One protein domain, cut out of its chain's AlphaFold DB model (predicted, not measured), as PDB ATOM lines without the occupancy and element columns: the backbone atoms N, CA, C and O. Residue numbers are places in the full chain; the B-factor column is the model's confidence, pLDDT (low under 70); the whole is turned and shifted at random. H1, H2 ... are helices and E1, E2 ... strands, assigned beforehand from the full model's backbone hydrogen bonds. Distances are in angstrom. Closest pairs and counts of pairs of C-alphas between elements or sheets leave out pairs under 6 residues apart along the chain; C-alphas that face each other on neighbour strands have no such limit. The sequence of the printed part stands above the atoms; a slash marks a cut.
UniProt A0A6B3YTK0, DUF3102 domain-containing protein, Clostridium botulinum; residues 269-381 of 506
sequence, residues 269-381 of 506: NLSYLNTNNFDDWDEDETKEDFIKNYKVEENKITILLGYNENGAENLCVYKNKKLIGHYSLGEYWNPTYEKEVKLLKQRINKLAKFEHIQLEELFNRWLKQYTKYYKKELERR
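AT A GLANCE: This is residues 269 to 381 of the 506 residues of the protein "DUF3102 domain-containing protein" of Clostridium botulinum (UniProt A0A6B3YTK0). A strongly twisted sheet of four strands has two long helices, H3 and H4, over one face and the short H1 over the other; residues 280 to 286 and the last residues of H4, 376 to 381, stick out. The 113 printed residues hold, in order, H1 H2 E1 E2 E3 E4 H3 H4, class mixed; the sheet, E1 E2 E3 E4, is antiparallel. The whole is compact, radius of gyration of the C-alphas 13.7 A, spanning 40 by 31 by 25 A.

HOW THE PARTS SIT: Start at E1, residues 295 to 298, E2, 301 to 307, E3, 313 to 319, and E4, 322 to 328: a meander, each strand the antiparallel neighbour of the one before. Within hydrogen-bond range, find N 296 and O 303, 2.9 A, N 304 and O 316, 3.0 A, and N 315 and O 327, 2.8 A. H1, residues 272 to 276, is over E3 at a height of 7.8 A. H2, residues 287 to 294, only grazes the sheet. On the face opposite H1, H3, residues 338 to 354, is over E4, and H4, residues 360 to 381, over E1 and E2, both along the strands: two layers, helices on one face of a sheet. This helical hairpin touches with residues 345 to 349 and 360 to 363 alone, closest C-alphas Asn 349 and Glu 360, 7.1 A, at a shallow tilt of 33 degrees, only just short of steep, opposite ways. In the four helices every O i to N i+4 pair is within hydrogen-bond range.

IN THESE COORDINATES: Find C-alpha 272, where H1 begins, at (21.501, 4.673, 90.633). E3 runs 19.5 A, H3 24.3 A, and H4 30.8 A to C-alpha 381 at (24.164, 20.310, 65.498).

THE WHOLE: The farthest C-alphas, Glu 283 and Lys 353, are 40.5 A apart. The printed part has no cut and no long link; pLDDT is under 70 at residues 277 to 288 and 331 to 332.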
ATOM      1  N   ASN A 269      29.370   1.813  87.633       80.12
ATOM      2  CA  ASN A 269      29.199   3.079  86.896       80.12
ATOM      3  C   ASN A 269      27.730   3.380  86.561       80.12
ATOM      4  O   ASN A 269      27.301   4.528  86.586       80.12
ATOM      5  N   LEU A 270      26.934   2.335  86.327       87.94
ATOM      6  CA  LEU A 270      25.501   2.420  86.061       87.94
ATOM      7  C   LEU A 270      24.649   2.290  87.336       87.94
ATOM      8  O   LEU A 270      23.428   2.128  87.248       87.94
ATOM      9  N   SER A 271      25.242   2.363  88.532       88.06
ATOM     10  CA  SER A 271      24.479   2.396  89.785       88.06
ATOM     11  C   SER A 271      23.573   3.630  89.837       88.06
ATOM     12  O   SER A 271      23.885   4.663  89.252       88.06
ATOM     13  N   TYR A 272      22.448   3.550  90.557       86.94
ATOM     14  CA  TYR A 272      21.501   4.673  90.633       86.94
ATOM     15  C   TYR A 272      22.151   5.942  91.182       86.94
ATOM     16  O   TYR A 272      21.773   7.036  90.791       86.94
ATOM     17  N   LEU A 273      23.099   5.811  92.116       84.81
ATOM     18  CA  LEU A 273      23.808   6.965  92.661       84.81
ATOM     19  C   LEU A 273      24.679   7.612  91.588       84.81
ATOM     20  O   LEU A 273      24.568   8.816  91.407       84.81
ATOM     21  N   ASN A 274      25.456   6.827  90.843       80.62
ATOM     22  CA  ASN A 274      26.365   7.353  89.826       80.62
ATOM     23  C   ASN A 274      25.607   7.919  88.618       80.62
ATOM     24  O   ASN A 274      25.890   9.028  88.182       80.62
ATOM     25  N   THR A 275      24.561   7.245  88.136       78.50
ATOM     26  CA  THR A 275      23.739   7.772  87.030       78.50
ATOM     27  C   THR A 275      22.855   8.941  87.435       78.50
ATOM     28  O   THR A 275      22.418   9.699  86.580       78.50
ATOM     29  N   ASN A 276      22.560   9.108  88.723       75.88
ATOM     30  CA  ASN A 276      21.807  10.254  89.226       75.88
ATOM     31  C   ASN A 276      22.732  11.358  89.772       75.88
ATOM     32  O   ASN A 276      22.228  12.408  90.177       75.88
ATOM     33  N   ASN A 277      24.055  11.148  89.792       67.62
ATOM     34  CA  ASN A 277      25.038  12.106  90.280       67.62
ATOM     35  C   ASN A 277      26.072  12.449  89.198       67.62
ATOM     36  O   ASN A 277      27.110  11.820  89.063       67.62
ATOM     37  N   PHE A 278      25.759  13.488  88.435       62.41
ATOM     38  CA  PHE A 278      26.626  14.074  87.420       62.41
ATOM     39  C   PHE A 278      27.458  15.209  88.027       62.41
ATOM     40  O   PHE A 278      26.960  16.328  88.126       62.41
ATOM     41  N   ASP A 279      28.654  14.924  88.530       53.16
ATOM     42  CA  ASP A 279      29.521  15.958  89.128       53.16
ATOM     43  C   ASP A 279      30.497  16.592  88.113       53.16
ATOM     44  O   ASP A 279      31.051  17.649  88.394       53.16
ATOM     45  N   ASP A 280      30.604  16.033  86.899       50.59
ATOM     46  CA  ASP A 280      31.590  16.418  85.867       50.59
ATOM     47  C   ASP A 280      30.997  17.144  84.631       50.59
ATOM     48  O   ASP A 280      31.517  17.008  83.524       50.59
ATOM     49  N   TRP A 281      29.879  17.870  84.759       55.28
ATOM     50  CA  TRP A 281      29.216  18.508  83.601       55.28
ATOM     51  C   TRP A 281      29.628  19.976  83.428       55.28
ATOM     52  O   TRP A 281      29.688  20.718  84.409       55.28
ATOM     53  N   ASP A 282      29.889  20.383  82.176       51.12
ATOM     54  CA  ASP A 282      30.179  21.774  81.799       51.12
ATOM     55  C   ASP A 282      29.009  22.704  82.179       51.12
ATOM     56  O   ASP A 282      27.836  22.333  82.078       51.12
ATOM     57  N   GLU A 283      29.326  23.937  82.596       50.94
ATOM     58  CA  GLU A 283      28.366  24.929  83.121       50.94
ATOM     59  C   GLU A 283      27.197  25.259  82.160       50.94
ATOM     60  O   GLU A 283      26.157  25.755  82.603       50.94
ATOM     61  N   ASP A 284      27.335  24.953  80.863       50.84
ATOM     62  CA  ASP A 284      26.360  25.255  79.808       50.84
ATOM     63  C   ASP A 284      25.127  24.323  79.788       50.84
ATOM     64  O   ASP A 284      24.072  24.711  79.269       50.84
ATOM     65  N   GLU A 285      25.202  23.121  80.375       56.41
ATOM     66  CA  GLU A 285      24.052  22.224  80.560       56.41
ATOM     67  C   GLU A 285      23.751  22.030  82.045       56.41
ATOM     68  O   GLU A 285      24.408  21.279  82.761       56.41
ATOM     69  N   THR A 286      22.694  22.686  82.534       62.97
ATOM     70  CA  THR A 286      22.285  22.482  83.927       62.97
ATOM     71  C   THR A 286      21.900  21.011  84.148       62.97
ATOM     72  O   THR A 286      20.970  20.495  83.525       62.97
ATOM     73  N   LYS A 287      22.595  20.339  85.076       64.69
ATOM     74  CA  LYS A 287      22.325  18.965  85.561       64.69
ATOM     75  C   LYS A 287      20.834  18.690  85.795       64.69
ATOM     76  O   LYS A 287      20.345  17.586  85.554       64.69
ATOM     77  N   GLU A 288      20.098  19.707  86.246       66.38
ATOM     78  CA  GLU A 288      18.651  19.649  86.456       66.38
ATOM     79  C   GLU A 288      17.861  19.428  85.161       66.38
ATOM     80  O   GLU A 288      16.952  18.595  85.146       66.38
ATOM     81  N   ASP A 289      18.209  20.118  84.072       70.06
ATOM     82  CA  ASP A 289      17.543  19.950  82.779       70.06
ATOM     83  C   ASP A 289      17.844  18.579  82.171       70.06
ATOM     84  O   ASP A 289      16.932  17.947  81.633       70.06
ATOM     85  N   PHE A 290      19.070  18.065  82.311       70.38
ATOM     86  CA  PHE A 290      19.389  16.699  81.889       70.38
ATOM     87  C   PHE A 290      18.524  15.685  82.653       70.38
ATOM     88  O   PHE A 290      17.688  14.995  82.063       70.38
ATOM     89  N   ILE A 291      18.620  15.644  83.986       71.88
ATOM     90  CA  ILE A 291      17.872  14.669  84.794       71.88
ATOM     91  C   ILE A 291      16.368  14.769  84.513       71.88
ATOM     92  O   ILE A 291      15.695  13.750  84.371       71.88
ATOM     93  N   LYS A 292      15.827  15.980  84.362       74.00
ATOM     94  CA  LYS A 292      14.410  16.197  84.051       74.00
ATOM     95  C   LYS A 292      13.986  15.668  82.678       74.00
ATOM     96  O   LYS A 292      12.831  15.275  82.533       74.00
ATOM     97  N   ASN A 293      14.874  15.674  81.686       76.19
ATOM     98  CA  ASN A 293      14.568  15.238  80.322       76.19
ATOM     99  C   ASN A 293      14.808  13.735  80.090       76.19
ATOM    100  O   ASN A 293      14.180  13.160  79.199       76.19
ATOM    101  N   TYR A 294      15.679  13.101  80.881       82.44
ATOM    102  CA  TYR A 294      16.115  11.713  80.662       82.44
ATOM    103  C   TYR A 294      15.689  10.723  81.738       82.44
ATOM    104  O   TYR A 294      15.913   9.520  81.581       82.44
ATOM    105  N   LYS A 295      15.058  11.208  82.809       90.06
ATOM    106  CA  LYS A 295      14.523  10.391  83.893       90.06
ATOM    107  C   LYS A 295      13.008  10.324  83.817       90.06
ATOM    108  O   LYS A 295      12.315  11.339  83.840       90.06
ATOM    109  N   VAL A 296      12.478   9.113  83.867       93.38
ATOM    110  CA  VAL A 296      11.078   8.884  84.222       93.38
ATOM    111  C   VAL A 296      11.013   7.944  85.413       93.38
ATOM    112  O   VAL A 296      11.777   6.987  85.515       93.38
ATOM    113  N   GLU A 297      10.103   8.224  86.336       92.69
ATOM    114  CA  GLU A 297       9.957   7.444  87.558       92.69
ATOM    115  C   GLU A 297       8.479   7.261  87.895       92.69
ATOM    116  O   GLU A 297       7.694   8.209  87.835       92.69
ATOM    117  N   GLU A 298       8.106   6.028  88.227       93.25
ATOM    118  CA  GLU A 298       6.755   5.656  88.636       93.25
ATOM    119  C   GLU A 298       6.799   4.367  89.468       93.25
ATOM    120  O   GLU A 298       7.522   3.433  89.137       93.25
ATOM    121  N   ASN A 299       6.043   4.296  90.569       90.06
ATOM    122  CA  ASN A 299       5.936   3.093  91.414       90.06
ATOM    123  C   ASN A 299       7.286   2.480  91.851       90.06
ATOM    124  O   ASN A 299       7.436   1.259  91.898       90.06
ATOM    125  N   LYS A 300       8.267   3.325  92.206       93.19
ATOM    126  CA  LYS A 300       9.647   2.934  92.581       93.19
ATOM    127  C   LYS A 300      10.451   2.272  91.455       93.19
ATOM    128  O   LYS A 300      11.503   1.683  91.723       93.19
ATOM    129  N   ILE A 301       9.966   2.360  90.221       95.94
ATOM    130  CA  ILE A 301      10.696   2.005  89.015       95.94
ATOM    131  C   ILE A 301      11.188   3.296  88.375       95.94
ATOM    132  O   ILE A 301      10.409   4.226  88.174       95.94
ATOM    133  N   THR A 302      12.468   3.337  88.029       95.06
ATOM    134  CA  THR A 302      13.074   4.469  87.326       95.06
ATOM    135  C   THR A 302      13.659   3.978  86.014       95.06
ATOM    136  O   THR A 302      14.384   2.987  86.006       95.06
ATOM    137  N   ILE A 303      13.374   4.678  84.919       95.19
ATOM    138  CA  ILE A 303      14.133   4.565  83.673       95.19
ATOM    139  C   ILE A 303      14.943   5.848  83.535       95.19
ATOM    140  O   ILE A 303      14.386   6.945  83.625       95.19
ATOM    141  N   LEU A 304      16.252   5.704  83.370       91.81
ATOM    142  CA  LEU A 304      17.200   6.810  83.329       91.81
ATOM    143  C   LEU A 304      18.300   6.500  82.314       91.81
ATOM    144  O   LEU A 304      18.711   5.350  82.176       91.81
ATOM    145  N   LEU A 305      18.762   7.526  81.606       89.50
ATOM    146  CA  LEU A 305      19.948   7.421  80.761       89.50
ATOM    147  C   LEU A 305      21.206   7.455  81.640       89.50
ATOM    148  O   LEU A 305      21.362   8.364  82.453       89.50
ATOM    149  N   GLY A 306      22.075   6.460  81.486       86.81
ATOM    150  CA  GLY A 306      23.358   6.359  82.175       86.81
ATOM    151  C   GLY A 306      24.516   6.197  81.196       86.81
ATOM    152  O   GLY A 306      24.314   5.831  80.040       86.81
ATOM    153  N   TYR A 307      25.733   6.435  81.676       84.25
ATOM    154  CA  TYR A 307      26.965   6.300  80.901       84.25
ATOM    155  C   TYR A 307      27.865   5.264  81.573       84.25
ATOM    156  O   TYR A 307      28.052   5.299  82.789       84.25
ATOM    157  N   ASN A 308      28.378   4.307  80.801       79.94
ATOM    158  CA  ASN A 308      29.323   3.322  81.329       79.94
ATOM    159  C   ASN A 308      30.755   3.893  81.388       79.94
ATOM    160  O   ASN A 308      30.996   5.040  81.021       79.94
ATOM    161  N   GLU A 309      31.721   3.074  81.811       72.44
ATOM    162  CA  GLU A 309      33.149   3.441  81.906       72.44
ATOM    163  C   GLU A 309      33.773   3.973  80.612       72.44
ATOM    164  O   GLU A 309      34.731   4.739  80.658       72.44
ATOM    165  N   ASN A 310      33.225   3.591  79.458       70.12
ATOM    166  CA  ASN A 310      33.705   4.026  78.151       70.12
ATOM    167  C   ASN A 310      32.963   5.273  77.644       70.12
ATOM    168  O   ASN A 310      33.129   5.650  76.487       70.12
ATOM    169  N   GLY A 311      32.105   5.880  78.472       72.81
ATOM    170  CA  GLY A 311      31.238   6.990  78.080       72.81
ATOM    171  C   GLY A 311      30.101   6.578  77.141       72.81
ATOM    172  O   GLY A 311      29.465   7.439  76.540       72.81
ATOM    173  N   ALA A 312      29.827   5.278  76.990       81.06
ATOM    174  CA  ALA A 312      28.757   4.808  76.121       81.06
ATOM    175  C   ALA A 312      27.395   4.919  76.813       81.06
ATOM    176  O   ALA A 312      27.216   4.507  77.967       81.06
ATOM    177  N   GLU A 313      26.419   5.426  76.067       86.88
ATOM    178  CA  GLU A 313      25.046   5.608  76.525       86.88
ATOM    179  C   GLU A 313      24.331   4.277  76.745       86.88
ATOM    180  O   GLU A 313      24.307   3.389  75.887       86.88
ATOM    181  N   ASN A 314      23.705   4.157  77.910       91.31
ATOM    182  CA  ASN A 314      22.942   2.999  78.332       91.31
ATOM    183  C   ASN A 314      21.569   3.433  78.849       91.31
ATOM    184  O   ASN A 314      21.444   4.329  79.684       91.31
ATOM    185  N   LEU A 315      20.523   2.746  78.399       94.06
ATOM    186  CA  LEU A 315      19.203   2.854  79.002       94.06
ATOM    187  C   LEU A 315      19.153   1.999  80.264       94.06
ATOM    188  O   LEU A 315      19.056   0.777  80.167       94.06
ATOM    189  N   CYS A 316      19.168   2.628  81.432       94.94
ATOM    190  CA  CYS A 316      19.153   1.943  82.716       94.94
ATOM    191  C   CYS A 316      17.735   1.849  83.284       94.94
ATOM    192  O   CYS A 316      16.962   2.810  83.261       94.94
ATOM    193  N   VAL A 317      17.403   0.685  83.840       95.81
ATOM    194  CA  VAL A 317      16.145   0.418  84.536       95.81
ATOM    195  C   VAL A 317      16.454   0.052  85.981       95.81
ATOM    196  O   VAL A 317      17.205  -0.884  86.258       95.81
ATOM    197  N   TYR A 318      15.835   0.770  86.912       95.12
ATOM    198  CA  TYR A 318      16.009   0.589  88.347       95.12
ATOM    199  C   TYR A 318      14.698   0.200  89.013       95.12
ATOM    200  O   TYR A 318      13.638   0.707  88.655       95.12
ATOM    201  N   LYS A 319      14.784  -0.635  90.047       94.81
ATOM    202  CA  LYS A 319      13.678  -0.997  90.940       94.81
ATOM    203  C   LYS A 319      14.135  -0.775  92.372       94.81
ATOM    204  O   LYS A 319      15.113  -1.370  92.811       94.81
ATOM    205  N   ASN A 320      13.460   0.110  93.103       93.62
ATOM    206  CA  ASN A 320      13.895   0.570  94.428       93.62
ATOM    207  C   ASN A 320      15.347   1.091  94.432       93.62
ATOM    208  O   ASN A 320      16.100   0.803  95.357       93.62
ATOM    209  N   LYS A 321      15.746   1.829  93.384       91.75
ATOM    210  CA  LYS A 321      17.120   2.331  93.174       91.75
ATOM    211  C   LYS A 321      18.199   1.247  92.996       91.75
ATOM    212  O   LYS A 321      19.371   1.588  92.894       91.75
ATOM    213  N   LYS A 322      17.835  -0.036  92.906       92.50
ATOM    214  CA  LYS A 322      18.740  -1.110  92.477       92.50
ATOM    215  C   LYS A 322      18.663  -1.266  90.962       92.50
ATOM    216  O   LYS A 322      17.556  -1.298  90.421       92.50
ATOM    217  N   LEU A 323      19.811  -1.351  90.291       93.44
ATOM    218  CA  LEU A 323      19.872  -1.606  88.851       93.44
ATOM    219  C   LEU A 323      19.344  -3.019  88.566       93.44
ATOM    220  O   LEU A 323      19.789  -3.984  89.183       93.44
ATOM    221  N   ILE A 324      18.361  -3.131  87.672       94.56
ATOM    222  CA  ILE A 324      17.771  -4.420  87.266       94.56
ATOM    223  C   ILE A 324      18.005  -4.738  85.787       94.56
ATOM    224  O   ILE A 324      17.848  -5.887  85.383       94.56
ATOM    225  N   GLY A 325      18.403  -3.754  84.986       94.44
ATOM    226  CA  GLY A 325      18.839  -3.962  83.613       94.44
ATOM    227  C   GLY A 325      19.396  -2.681  83.016       94.44
ATOM    228  O   GLY A 325      19.021  -1.583  83.434       94.44
ATOM    229  N   HIS A 326      20.290  -2.818  82.047       94.31
ATOM    230  CA  HIS A 326      20.838  -1.696  81.300       94.31
ATOM    231  C   HIS A 326      21.071  -2.101  79.849       94.31
ATOM    232  O   HIS A 326      21.600  -3.169  79.585       94.31
ATOM    233  N   TYR A 327      20.689  -1.262  78.894       93.31
ATOM    234  CA  TYR A 327      20.815  -1.591  77.474       93.31
ATOM    235  C   TYR A 327      21.675  -0.555  76.779       93.31
ATOM    236  O   TYR A 327      21.279   0.608  76.711       93.31
ATOM    237  N   SER A 328      22.815  -0.987  76.241       90.00
ATOM    238  CA  SER A 328      23.664  -0.124  75.421       90.00
ATOM    239  C   SER A 328      22.862   0.373  74.223       90.00
ATOM    240  O   SER A 328      22.269  -0.418  73.480       90.00
ATOM    241  N   LEU A 329      22.807   1.691  74.074       86.31
ATOM    242  CA  LEU A 329      22.166   2.337  72.938       86.31
ATOM    243  C   LEU A 329      23.146   2.365  71.751       86.31
ATOM    244  O   LEU A 329      22.746   2.139  70.612       86.31
ATOM    245  N   GLY A 330      24.449   2.458  72.026       75.12
ATOM    246  CA  GLY A 330      25.505   2.496  71.016       75.12
ATOM    247  C   GLY A 330      25.629   3.868  70.349       75.12
ATOM    248  O   GLY A 330      24.718   4.688  70.399       75.12
ATOM    249  N   GLU A 331      26.769   4.116  69.699       67.31
ATOM    250  CA  GLU A 331      27.129   5.433  69.132       67.31
ATOM    251  C   GLU A 331      26.144   5.962  68.071       67.31
ATOM    252  O   GLU A 331      26.094   7.162  67.815       67.31
ATOM    253  N   TYR A 332      25.365   5.075  67.445       65.62
ATOM    254  CA  TYR A 332      24.460   5.411  66.340       65.62
ATOM    255  C   TYR A 332      22.982   5.277  66.704       65.62
ATOM    256  O   TYR A 332      22.144   5.317  65.802       65.62
ATOM    257  N   TRP A 333      22.653   5.109  67.989       81.81
ATOM    258  CA  TRP A 333      21.259   4.970  68.385       81.81
ATOM    259  C   TRP A 333      20.432   6.160  67.927       81.81
ATOM    260  O   TRP A 333      20.759   7.319  68.203       81.81
ATOM    261  N   ASN A 334      19.318   5.873  67.262       83.62
ATOM    262  CA  ASN A 334      18.415   6.908  66.810       83.62
ATOM    263  C   ASN A 334      16.976   6.590  67.233       83.62
ATOM    264  O   ASN A 334      16.340   5.681  66.685       83.62
ATOM    265  N   PRO A 335      16.380   7.397  68.130       86.38
ATOM    266  CA  PRO A 335      15.014   7.178  68.594       86.38
ATOM    267  C   PRO A 335      13.956   7.387  67.495       86.38
ATOM    268  O   PRO A 335      12.771   7.160  67.737       86.38
ATOM    269  N   THR A 336      14.342   7.859  66.304       85.31
ATOM    270  CA  THR A 336      13.461   7.984  65.132       85.31
ATOM    271  C   THR A 336      13.481   6.752  64.224       85.31
ATOM    272  O   THR A 336      12.612   6.627  63.361       85.31
ATOM    273  N   TYR A 337      14.417   5.817  64.422       87.56
ATOM    274  CA  TYR A 337      14.515   4.591  63.633       87.56
ATOM    275  C   TYR A 337      13.660   3.479  64.247       87.56
ATOM    276  O   TYR A 337      13.978   2.901  65.286       87.56
ATOM    277  N   GLU A 338      12.568   3.132  63.562       88.94
ATOM    278  CA  GLU A 338      11.567   2.181  64.062       88.94
ATOM    279  C   GLU A 338      12.163   0.810  64.423       88.94
ATOM    280  O   GLU A 338      11.768   0.202  65.419       88.94
ATOM    281  N   LYS A 339      13.146   0.327  63.651       88.31
ATOM    282  CA  LYS A 339      13.786  -0.979  63.875       88.31
ATOM    283  C   LYS A 339      14.522  -1.042  65.218       88.31
ATOM    284  O   LYS A 339      14.371  -2.029  65.939       88.31
ATOM    285  N   GLU A 340      15.273   0.000  65.566       87.12
ATOM    286  CA  GLU A 340      16.040   0.074  66.818       87.12
ATOM    287  C   GLU A 340      15.116   0.223  68.021       87.12
ATOM    288  O   GLU A 340      15.233  -0.516  69.000       87.12
ATOM    289  N   VAL A 341      14.122   1.107  67.911       91.19
ATOM    290  CA  VAL A 341      13.089   1.284  68.938       91.19
ATOM    291  C   VAL A 341      12.337  -0.022  69.186       91.19
ATOM    292  O   VAL A 341      12.088  -0.389  70.335       91.19
ATOM    293  N   LYS A 342      11.996  -0.765  68.126       92.12
ATOM    294  CA  LYS A 342      11.317  -2.061  68.235       92.12
ATOM    295  C   LYS A 342      12.182  -3.098  68.949       92.12
ATOM    296  O   LYS A 342      11.659  -3.815  69.802       92.12
ATOM    297  N   LEU A 343      13.478  -3.171  68.635       91.44
ATOM    298  CA  LEU A 343      14.414  -4.078  69.304       91.44
ATOM    299  C   LEU A 343      14.561  -3.733  70.794       91.44
ATOM    300  O   LEU A 343      14.431  -4.612  71.647       91.44
ATOM    301  N   LEU A 344      14.750  -2.454  71.118       93.19
ATOM    302  CA  LEU A 344      14.854  -1.988  72.499       93.19
ATOM    303  C   LEU A 344      13.562  -2.259  73.282       93.19
ATOM    304  O   LEU A 344      13.605  -2.800  74.385       93.19
ATOM    305  N   LYS A 345      12.395  -1.997  72.680       94.38
ATOM    306  CA  LYS A 345      11.090  -2.316  73.277       94.38
ATOM    307  C   LYS A 345      10.931  -3.817  73.540       94.38
ATOM    308  O   LYS A 345      10.388  -4.204  74.572       94.38
ATOM    309  N   GLN A 346      11.411  -4.680  72.643       93.50
ATOM    310  CA  GLN A 346      11.410  -6.130  72.869       93.50
ATOM    311  C   GLN A 346      12.287  -6.525  74.062       93.50
ATOM    312  O   GLN A 346      11.845  -7.333  74.879       93.50
ATOM    313  N   ARG A 347      13.490  -5.949  74.182       94.69
ATOM    314  CA  ARG A 347      14.401  -6.172  75.317       94.69
ATOM    315  C   ARG A 347      13.761  -5.733  76.641       94.69
ATOM    316  O   ARG A 347      13.638  -6.545  77.556       94.69
ATOM    317  N   ILE A 348      13.198  -4.526  76.688       94.94
ATOM    318  CA  ILE A 348      12.469  -3.999  77.855       94.94
ATOM    319  C   ILE A 348      11.276  -4.887  78.235       94.94
ATOM    320  O   ILE A 348      11.070  -5.184  79.410       94.94
ATOM    321  N   ASN A 349      10.511  -5.378  77.257       93.69
ATOM    322  CA  ASN A 349       9.389  -6.281  77.517       93.69
ATOM    323  C   ASN A 349       9.835  -7.647  78.066       93.69
ATOM    324  O   ASN A 349       9.101  -8.253  78.849       93.69
ATOM    325  N   LYS A 350      11.010  -8.153  77.665       95.62
ATOM    326  CA  LYS A 350      11.589  -9.373  78.251       95.62
ATOM    327  C   LYS A 350      11.954  -9.146  79.720       95.62
ATOM    328  O   LYS A 350      11.543  -9.949  80.555       95.62
ATOM    329  N   LEU A 351      12.621  -8.036  80.041       95.81
ATOM    330  CA  LEU A 351      12.945  -7.666  81.423       95.81
ATOM    331  C   LEU A 351      11.695  -7.472  82.281       95.81
ATOM    332  O   LEU A 351      11.627  -8.000  83.386       95.81
ATOM    333  N   ALA A 352      10.676  -6.786  81.759       94.50
ATOM    334  CA  ALA A 352       9.407  -6.579  82.453       94.50
ATOM    335  C   ALA A 352       8.754  -7.908  82.873       94.50
ATOM    336  O   ALA A 352       8.309  -8.058  84.011       94.50
ATOM    337  N   LYS A 353       8.750  -8.898  81.968       95.44
ATOM    338  CA  LYS A 353       8.249 -10.251  82.250       95.44
ATOM    339  C   LYS A 353       9.101 -10.981  83.284       95.44
ATOM    340  O   LYS A 353       8.534 -11.627  84.158       95.44
ATOM    341  N   PHE A 354      10.425 -10.875  83.179       94.00
ATOM    342  CA  PHE A 354      11.371 -11.529  84.084       94.00
ATOM    343  C   PHE A 354      11.281 -10.989  85.520       94.00
ATOM    344  O   PHE A 354      11.266 -11.755  86.474       94.00
ATOM    345  N   GLU A 355      11.140  -9.672  85.678       93.00
ATOM    346  CA  GLU A 355      11.025  -8.996  86.978       93.00
ATOM    347  C   GLU A 355       9.589  -8.938  87.527       93.00
ATOM    348  O   GLU A 355       9.372  -8.422  88.631       93.00
ATOM    349  N   HIS A 356       8.614  -9.443  86.763       94.00
ATOM    350  CA  HIS A 356       7.180  -9.367  87.052       94.00
ATOM    351  C   HIS A 356       6.692  -7.928  87.318       94.00
ATOM    352  O   HIS A 356       5.967  -7.663  88.278       94.00
ATOM    353  N   ILE A 357       7.097  -6.986  86.461       93.50
ATOM    354  CA  ILE A 357       6.772  -5.552  86.555       93.50
ATOM    355  C   ILE A 357       6.146  -5.022  85.259       93.50
ATOM    356  O   ILE A 357       6.254  -5.631  84.198       93.50
ATOM    357  N   GLN A 358       5.504  -3.856  85.338       92.56
ATOM    358  CA  GLN A 358       4.989  -3.128  84.176       92.56
ATOM    359  C   GLN A 358       5.982  -2.031  83.780       92.56
ATOM    360  O   GLN A 358       6.256  -1.140  84.580       92.56
ATOM    361  N   LEU A 359       6.521  -2.095  82.556       93.94
ATOM    362  CA  LEU A 359       7.466  -1.095  82.029       93.94
ATOM    363  C   LEU A 359       6.970  -0.371  80.777       93.94
ATOM    364  O   LEU A 359       7.534   0.660  80.432       93.94
ATOM    365  N   GLU A 360       5.949  -0.879  80.084       92.88
ATOM    366  CA  GLU A 360       5.602  -0.390  78.745       92.88
ATOM    367  C   GLU A 360       5.205   1.091  78.733       92.88
ATOM    368  O   GLU A 360       5.723   1.866  77.929       92.88
ATOM    369  N   GLU A 361       4.315   1.505  79.635       92.94
ATOM    370  CA  GLU A 361       3.858   2.895  79.708       92.94
ATOM    371  C   GLU A 361       4.996   3.847  80.096       92.94
ATOM    372  O   GLU A 361       5.192   4.886  79.457       92.94
ATOM    373  N   LEU A 362       5.805   3.448  81.081       94.81
ATOM    374  CA  LEU A 362       6.951   4.220  81.548       94.81
ATOM    375  C   LEU A 362       8.021   4.351  80.452       94.81
ATOM    376  O   LEU A 362       8.511   5.451  80.197       94.81
ATOM    377  N   PHE A 363       8.319   3.267  79.731       95.44
ATOM    378  CA  PHE A 363       9.239   3.269  78.594       95.44
ATOM    379  C   PHE A 363       8.735   4.150  77.446       95.44
ATOM    380  O   PHE A 363       9.502   4.934  76.898       95.44
ATOM    381  N   ASN A 364       7.445   4.088  77.101       94.38
ATOM    382  CA  ASN A 364       6.881   4.943  76.050       94.38
ATOM    383  C   ASN A 364       6.957   6.433  76.429       94.38
ATOM    384  O   ASN A 364       7.213   7.282  75.571       94.38
ATOM    385  N   ARG A 365       6.758   6.764  77.714       94.25
ATOM    386  CA  ARG A 365       6.945   8.127  78.233       94.25
ATOM    387  C   ARG A 365       8.400   8.570  78.116       94.25
ATOM    388  O   ARG A 365       8.634   9.668  77.613       94.25
ATOM    389  N   TRP A 366       9.340   7.723  78.538       94.31
ATOM    390  CA  TRP A 366      10.774   7.978  78.400       94.31
ATOM    391  C   TRP A 366      11.155   8.218  76.940       94.31
ATOM    392  O   TRP A 366      11.685   9.272  76.609       94.31
ATOM    393  N   LEU A 367      10.782   7.296  76.048       93.44
ATOM    394  CA  LEU A 367      11.093   7.372  74.627       93.44
ATOM    395  C   LEU A 367      10.565   8.674  74.019       93.44
ATOM    396  O   LEU A 367      11.298   9.360  73.321       93.44
ATOM    397  N   LYS A 368       9.325   9.070  74.331       91.75
ATOM    398  CA  LYS A 368       8.751  10.331  73.842       91.75
ATOM    399  C   LYS A 368       9.549  11.558  74.298       91.75
ATOM    400  O   LYS A 368       9.720  12.487  73.506       91.75
ATOM    401  N   GLN A 369       9.992  11.588  75.556       90.25
ATOM    402  CA  GLN A 369      10.816  12.682  76.088       90.25
ATOM    403  C   GLN A 369      12.189  12.702  75.411       90.25
ATOM    404  O   GLN A 369      12.575  13.736  74.861       90.25
ATOM    405  N   TYR A 370      12.840  11.542  75.332       88.44
ATOM    406  CA  TYR A 370      14.125  11.374  74.667       88.44
ATOM    407  C   TYR A 370      14.065  11.799  73.192       88.44
ATOM    408  O   TYR A 370      14.863  12.617  72.749       88.44
ATOM    409  N   THR A 371      13.080  11.325  72.417       89.50
ATOM    410  CA  THR A 371      12.933  11.687  70.994       89.50
ATOM    411  C   THR A 371      12.765  13.194  70.802       89.50
ATOM    412  O   THR A 371      13.274  13.751  69.830       89.50
ATOM    413  N   LYS A 372      12.028  13.867  71.698       88.31
ATOM    414  CA  LYS A 372      11.841  15.321  71.628       88.31
ATOM    415  C   LYS A 372      13.170  16.047  71.818       88.31
ATOM    416  O   LYS A 372      13.463  16.957  71.048       88.31
ATOM    417  N   TYR A 373      13.945  15.643  72.821       83.00
ATOM    418  CA  TYR A 373      15.270  16.200  73.058       83.00
ATOM    419  C   TYR A 373      16.200  15.935  71.872       83.00
ATOM    420  O   TYR A 373      16.757  16.870  71.309       83.00
ATOM    421  N   TYR A 374      16.293  14.676  71.440       83.44
ATOM    422  CA  TYR A 374      17.184  14.250  70.364       83.44
ATOM    423  C   TYR A 374      16.970  15.062  69.082       83.44
ATOM    424  O   TYR A 374      17.926  15.463  68.429       83.44
ATOM    425  N   LYS A 375      15.713  15.375  68.737       86.38
ATOM    426  CA  LYS A 375      15.398  16.244  67.592       86.38
ATOM    427  C   LYS A 375      15.934  17.666  67.759       86.38
ATOM    428  O   LYS A 375      16.488  18.201  66.805       86.38
ATOM    429  N   LYS A 376      15.792  18.255  68.951       84.56
ATOM    430  CA  LYS A 376      16.324  19.591  69.257       84.56
ATOM    431  C   LYS A 376      17.850  19.605  69.151       84.56
ATOM    432  O   LYS A 376      18.417  20.532  68.589       84.56
ATOM    433  N   GLU A 377      18.502  18.562  69.648       79.44
ATOM    434  CA  GLU A 377      19.956  18.423  69.568       79.44
ATOM    435  C   GLU A 377      20.437  18.247  68.121       79.44
ATOM    436  O   GLU A 377      21.399  18.880  67.691       79.44
ATOM    437  N   LEU A 378      19.705  17.474  67.315       81.81
ATOM    438  CA  LEU A 378      19.977  17.323  65.887       81.81
ATOM    439  C   LEU A 378      19.851  18.656  65.123       81.81
ATOM    440  O   LEU A 378      20.622  18.911  64.201       81.81
ATOM    441  N   GLU A 379      18.883  19.500  65.490       84.69
ATOM    442  CA  GLU A 379      18.727  20.852  64.937       84.69
ATOM    443  C   GLU A 379      19.901  21.758  65.330       84.69
ATOM    444  O   GLU A 379      20.500  22.370  64.447       84.69
ATOM    445  N   ARG A 380      20.298  21.769  66.613       79.00
ATOM    446  CA  ARG A 380      21.461  22.539  67.094       79.00
ATOM    447  C   ARG A 380      22.749  22.132  66.382       79.00
ATOM    448  O   ARG A 380      23.506  22.995  65.947       79.00
ATOM    449  N   ARG A 381      22.983  20.828  66.208       75.69
ATOM    450  CA  ARG A 381      24.164  20.310  65.498       75.69
ATOM    451  C   ARG A 381      24.181  20.695  64.024       75.69
ATOM    452  O   ARG A 381      25.239  21.029  63.503       75.69
TER     453      ARG A 381